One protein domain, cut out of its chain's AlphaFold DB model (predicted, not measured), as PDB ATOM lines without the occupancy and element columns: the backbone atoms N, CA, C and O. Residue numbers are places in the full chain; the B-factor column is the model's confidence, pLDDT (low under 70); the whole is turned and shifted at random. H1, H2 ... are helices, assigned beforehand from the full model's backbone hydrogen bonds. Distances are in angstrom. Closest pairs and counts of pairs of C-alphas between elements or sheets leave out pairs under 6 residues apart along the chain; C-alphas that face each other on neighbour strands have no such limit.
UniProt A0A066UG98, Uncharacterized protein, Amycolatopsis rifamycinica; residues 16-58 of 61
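What this domain is: This is residues 16 to 58 of the 61 residues of an uncharacterized protein of Amycolatopsis rifamycinica (UniProt A0A066UG98). Two separate helices, H1 and H2, point nearly the same way and are joined by a long loop, residues 26 to 42, which folds back beside H1 before leading to H2. The far part of H2 and the end after it, residues 49 to 58, stick out. The printed part has 43 residues, with two named helices, H1 then H2, and no named strand; its class is all helix. It is loose, with a radius of gyration of the C-alphas of 11.9 A, and flat, spanning 36 by 21 by 8 A.

How they stand to each other: H2, residues 43 to 56, is apart from H1, residues 16 to 25. Residues 49 to 58, of which 49 to 56 belong to H2, stand free. In H1 and H2 every O i to N i+4 pair is within hydrogen-bond range.

Where its parts are: H2 is 20.3 A long and ends at C-alpha 56 (14.941, -27.651, -15.004). H1 is 14.3 A long and begins at C-alpha 16 (40.208, -11.517, -25.804).

The domain as a whole: The C-alphas farthest apart, of Ala 16 and Gly 58, are 36.6 A apart. The link from H1 to H2 is long, 17 residues. The printed part has no cut. The model's pLDDT is under 70 at residues 41 to 44 and 54 to 58.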
ATOM      1  N   ALA A  16      40.869 -10.725 -26.840       95.81
ATOM      2  CA  ALA A  16      40.208 -11.517 -25.804       95.81
ATOM      3  C   ALA A  16      39.146 -10.698 -25.053       95.81
ATOM      4  O   ALA A  16      38.034 -11.186 -24.859       95.81
ATOM      5  N   ASP A  17      39.448  -9.438 -24.715       95.56
ATOM      6  CA  ASP A  17      38.485  -8.528 -24.079       95.56
ATOM      7  C   ASP A  17      37.252  -8.331 -24.966       95.56
ATOM      8  O   ASP A  17      36.122  -8.469 -24.499       95.56
ATOM      9  N   THR A  18      37.463  -8.078 -26.262       95.50
ATOM     10  CA  THR A  18      36.363  -7.899 -27.213       95.50
ATOM     11  C   THR A  18      35.463  -9.134 -27.252       95.50
ATOM     12  O   THR A  18      34.255  -9.006 -27.082       95.50
ATOM     13  N   ARG A  19      36.033 -10.345 -27.353       96.31
ATOM     14  CA  ARG A  19      35.245 -11.591 -27.321       96.31
ATOM     15  C   ARG A  19      34.494 -11.786 -26.004       96.31
ATOM     16  O   ARG A  19      33.337 -12.208 -26.017       96.31
ATOM     17  N   PHE A  20      35.130 -11.476 -24.874       95.94
ATOM     18  CA  PHE A  20      34.495 -11.556 -23.561       95.94
ATOM     19  C   PHE A  20      33.259 -10.653 -23.485       95.94
ATOM     20  O   PHE A  20      32.182 -11.117 -23.099       95.94
ATOM     21  N   PHE A  21      33.394  -9.380 -23.860       95.75
ATOM     22  CA  PHE A  21      32.288  -8.432 -23.793       95.75
ATOM     23  C   PHE A  21      31.178  -8.788 -24.779       95.75
ATOM     24  O   PHE A  21      30.017  -8.811 -24.379       95.75
ATOM     25  N   ASP A  22      31.524  -9.176 -26.007       95.81
ATOM     26  CA  ASP A  22      30.545  -9.584 -27.017       95.81
ATOM     27  C   ASP A  22      29.729 -10.800 -26.537       95.81
ATOM     28  O   ASP A  22      28.510 -10.841 -26.697       95.81
ATOM     29  N   LEU A  23      30.361 -11.767 -25.854       95.38
ATOM     30  CA  LEU A  23      29.654 -12.888 -25.221       95.38
ATOM     31  C   LEU A  23      28.713 -12.435 -24.096       95.38
ATOM     32  O   LEU A  23      27.604 -12.957 -23.963       95.38
ATOM     33  N   ARG A  24      29.126 -11.478 -23.259       94.44
ATOM     34  CA  ARG A  24      28.266 -10.954 -22.186       94.44
ATOM     35  C   ARG A  24      27.079 -10.175 -22.749       94.44
ATOM     36  O   ARG A  24      25.956 -10.368 -22.276       94.44
ATOM     37  N   GLU A  25      27.304  -9.352 -23.764       95.44
ATOM     38  CA  GLU A  25      26.264  -8.596 -24.464       95.44
ATOM     39  C   GLU A  25      25.296  -9.521 -25.214       95.44
ATOM     40  O   GLU A  25      24.093  -9.275 -25.201       95.44
ATOM     41  N   SER A  26      25.769 -10.664 -25.733       94.88
ATOM     42  CA  SER A  26      24.908 -11.691 -26.339       94.88
ATOM     43  C   SER A  26      23.974 -12.397 -25.343       94.88
ATOM     44  O   SER A  26      23.262 -13.326 -25.723       94.88
ATOM     45  N   GLY A  27      24.039 -12.059 -24.053       94.44
ATOM     46  CA  GLY A  27      23.262 -12.702 -22.995       94.44
ATOM     47  C   GLY A  27      23.909 -13.952 -22.394       94.44
ATOM     48  O   GLY A  27      23.346 -14.531 -21.468       94.44
ATOM     49  N   TYR A  28      25.104 -14.368 -22.830       91.50
ATOM     50  CA  TYR A  28      25.767 -15.525 -22.228       91.50
ATOM     51  C   TYR A  28      26.254 -15.199 -20.805       91.50
ATOM     52  O   TYR A  28      26.973 -14.223 -20.556       91.50
ATOM     53  N   ARG A  29      25.848 -16.022 -19.835       92.62
ATOM     54  CA  ARG A  29      26.190 -15.863 -18.407       92.62
ATOM     55  C   ARG A  29      27.088 -16.971 -17.860       92.62
ATOM     56  O   ARG A  29      27.517 -16.880 -16.718       92.62
ATOM     57  N   GLY A  30      27.437 -17.961 -18.682       88.25
ATOM     58  CA  GLY A  30      28.317 -19.055 -18.279       88.25
ATOM     59  C   GLY A  30      29.799 -18.661 -18.159       88.25
ATOM     60  O   GLY A  30      30.162 -17.493 -18.379       88.25
ATOM     61  N   PRO A  31      30.664 -19.633 -17.819       91.62
ATOM     62  CA  PRO A  31      32.104 -19.448 -17.714       91.62
ATOM     63  C   PRO A  31      32.723 -19.092 -19.066       91.62
ATOM     64  O   PRO A  31      32.340 -19.634 -20.111       91.62
ATOM     65  N   ILE A  32      33.681 -18.170 -19.021       93.31
ATOM     66  CA  ILE A  32      34.477 -17.702 -20.154       93.31
ATOM     67  C   ILE A  32      35.942 -17.844 -19.736       93.31
ATOM     68  O   ILE A  32      36.273 -17.526 -18.592       93.31
ATOM     69  N   ASP A  33      36.785 -18.366 -20.618       92.12
ATOM     70  CA  ASP A  33      38.220 -18.491 -20.368       92.12
ATOM     71  C   ASP A  33      38.970 -17.160 -20.563       92.12
ATOM     72  O   ASP A  33      38.397 -16.128 -20.924       92.12
ATOM     73  N   GLN A  34      40.277 -17.182 -20.302       93.62
ATOM     74  CA  GLN A  34      41.157 -16.017 -20.450       93.62
ATOM     75  C   GLN A  34      41.290 -15.525 -21.900       93.62
ATOM     76  O   GLN A  34      41.669 -14.378 -22.123       93.62
ATOM     77  N   ASP A  35      40.970 -16.376 -22.876       95.62
ATOM     78  CA  ASP A  35      41.025 -16.053 -24.295       95.62
ATOM     79  C   ASP A  35      39.687 -15.485 -24.798       95.62
ATOM     80  O   ASP A  35      39.575 -15.109 -25.966       95.62
ATOM     81  N   GLY A  36      38.678 -15.363 -23.930       94.94
ATOM     82  CA  GLY A  36      37.366 -14.820 -24.264       94.94
ATOM     83  C   GLY A  36      36.438 -15.836 -24.934       94.94
ATOM     84  O   GLY A  36      35.475 -15.437 -25.586       94.94
ATOM     85  N   HIS A  37      36.698 -17.138 -24.805       94.38
ATOM     86  CA  HIS A  37      35.834 -18.193 -25.331       94.38
ATOM     87  C   HIS A  37      34.967 -18.820 -24.240       94.38
ATOM     88  O   HIS A  37      35.310 -18.849 -23.060       94.38
ATOM     89  N   ARG A  38      33.798 -19.337 -24.638       92.25
ATOM     90  CA  ARG A  38      32.955 -20.128 -23.735       92.25
ATOM     91  C   ARG A  38      33.740 -21.367 -23.323       92.25
ATOM     92  O   ARG A  38      34.209 -22.098 -24.192       92.25
ATOM     93  N   VAL A  39      33.804 -21.649 -22.027       88.31
ATOM     94  CA  VAL A  39      34.333 -22.934 -21.564       88.31
ATOM     95  C   VAL A  39      33.310 -24.003 -21.938       88.31
ATOM     96  O   VAL A  39      32.255 -24.093 -21.314       88.31
ATOM     97  N   THR A  40      33.585 -24.764 -22.999       75.38
ATOM     98  CA  THR A  40      32.716 -25.837 -23.517       75.38
ATOM     99  C   THR A  40      33.167 -27.232 -23.098       75.38
ATOM    100  O   THR A  40      32.436 -28.192 -23.337       75.38
ATOM    101  N   THR A  41      34.310 -27.354 -22.423       68.06
ATOM    102  CA  THR A  41      34.836 -28.610 -21.879       68.06
ATOM    103  C   THR A  41      35.589 -28.353 -20.569       68.06
ATOM    104  O   THR A  41      36.235 -27.320 -20.399       68.06
ATOM    105  N   GLY A  42      35.471 -29.278 -19.613       65.88
ATOM    106  CA  GLY A  42      36.156 -29.228 -18.318       65.88
ATOM    107  C   GLY A  42      35.238 -29.565 -17.143       65.88
ATOM    108  O   GLY A  42      34.034 -29.328 -17.194       65.88
ATOM    109  N   ARG A  43      35.819 -30.061 -16.043       68.00
ATOM    110  CA  ARG A  43      35.084 -30.492 -14.834       68.00
ATOM    111  C   ARG A  43      34.133 -29.426 -14.276       68.00
ATOM    112  O   ARG A  43      33.064 -29.742 -13.774       68.00
ATOM    113  N   ALA A  44      34.502 -28.150 -14.381       66.06
ATOM    114  CA  ALA A  44      33.641 -27.042 -13.966       66.06
ATOM    115  C   ALA A  44      32.394 -26.889 -14.859       66.06
ATOM    116  O   ALA A  44      31.325 -26.555 -14.356       66.06
ATOM    117  N   LYS A  45      32.511 -27.169 -16.164       70.06
ATOM    118  CA  LYS A  45      31.360 -27.208 -17.068       70.06
ATOM    119  C   LYS A  45      30.472 -28.412 -16.781       70.06
ATOM    120  O   LYS A  45      29.266 -28.242 -16.764       70.06
ATOM    121  N   GLU A  46      31.043 -29.584 -16.516       75.19
ATOM    122  CA  GLU A  46      30.260 -30.775 -16.147       75.19
ATOM    123  C   GLU A  46      29.399 -30.508 -14.904       75.19
ATOM    124  O   GLU A  46      28.217 -30.839 -14.882       75.19
ATOM    125  N   ILE A  47      29.964 -29.834 -13.894       71.94
ATOM    126  CA  ILE A  47      29.221 -29.407 -12.700       71.94
ATOM    127  C   ILE A  47      28.136 -28.382 -13.058       71.94
ATOM    128  O   ILE A  47      27.025 -28.475 -12.546       71.94
ATOM    129  N   LEU A  48      28.426 -27.409 -13.929       72.62
ATOM    130  CA  LEU A  48      27.441 -26.407 -14.342       72.62
ATOM    131  C   LEU A  48      26.288 -27.018 -15.150       72.62
ATOM    132  O   LEU A  48      25.138 -26.676 -14.900       72.62
ATOM    133  N   ASP A  49      26.587 -27.922 -16.080       75.88
ATOM    134  CA  ASP A  49      25.590 -28.643 -16.871       75.88
ATOM    135  C   ASP A  49      24.718 -29.520 -15.951       75.88
ATOM    136  O   ASP A  49      23.498 -29.536 -16.098       75.88
ATOM    137  N   ALA A  50      25.313 -30.171 -14.943       76.44
ATOM    138  CA  ALA A  50      24.574 -30.934 -13.936       76.44
ATOM    139  C   ALA A  50      23.670 -30.046 -13.058       76.44
ATOM    140  O   ALA A  50      22.528 -30.408 -12.792       76.44
ATOM    141  N   LEU A  51      24.144 -28.871 -12.624       74.31
ATOM    142  CA  LEU A  51      23.338 -27.918 -11.850       74.31
ATOM    143  C   LEU A  51      22.203 -27.299 -12.677       74.31
ATOM    144  O   LEU A  51      21.114 -27.081 -12.146       74.31
ATOM    145  N   ALA A  52      22.439 -27.025 -13.962       74.00
ATOM    146  CA  ALA A  52      21.410 -26.548 -14.878       74.00
ATOM    147  C   ALA A  52      20.318 -27.610 -15.083       74.00
ATOM    148  O   ALA A  52      19.143 -27.295 -14.928       74.00
ATOM    149  N   ALA A  53      20.695 -28.873 -15.309       70.62
ATOM    150  CA  ALA A  53      19.744 -29.979 -15.442       70.62
ATOM    151  C   ALA A  53      18.877 -30.171 -14.180       70.62
ATOM    152  O   ALA A  53      17.669 -30.345 -14.283       70.62
ATOM    153  N   LEU A  54      19.471 -30.055 -12.987       69.56
ATOM    154  CA  LEU A  54      18.736 -30.119 -11.715       69.56
ATOM    155  C   LEU A  54      17.795 -28.924 -11.487       69.56
ATOM    156  O   LEU A  54      16.862 -29.026 -10.697       69.56
ATOM    157  N   SER A  55      18.049 -27.788 -12.141       67.44
ATOM    158  CA  SER A  55      17.197 -26.597 -12.039       67.44
ATOM    159  C   SER A  55      15.970 -26.673 -12.961       67.44
ATOM    160  O   SER A  55      14.962 -26.033 -12.665       67.44
ATOM    161  N   ASP A  56      16.033 -27.467 -14.036       59.19
ATOM    162  CA  ASP A  56      14.941 -27.651 -15.004       59.19
ATOM    163  C   ASP A  56      13.923 -28.740 -14.586       59.19
ATOM    164  O   ASP A  56      12.773 -28.705 -15.028       59.19
ATOM    165  N   ASP A  57      14.280 -29.646 -13.664       57.19
ATOM    166  CA  ASP A  57      13.391 -30.710 -13.145       57.19
ATOM    167  C   ASP A  57      12.249 -30.197 -12.235       57.19
ATOM    168  O   ASP A  57      11.397 -30.960 -11.788       57.19
ATOM    169  N   GLY A  58      12.173 -28.887 -11.979       51.41
ATOM    170  CA  GLY A  58      11.063 -28.262 -11.251       51.41
ATOM    171  C   GLY A  58       9.816 -27.960 -12.095       51.41
ATOM    172  O   GLY A  58       8.863 -27.390 -11.562       51.41
TER     173      GLY A  58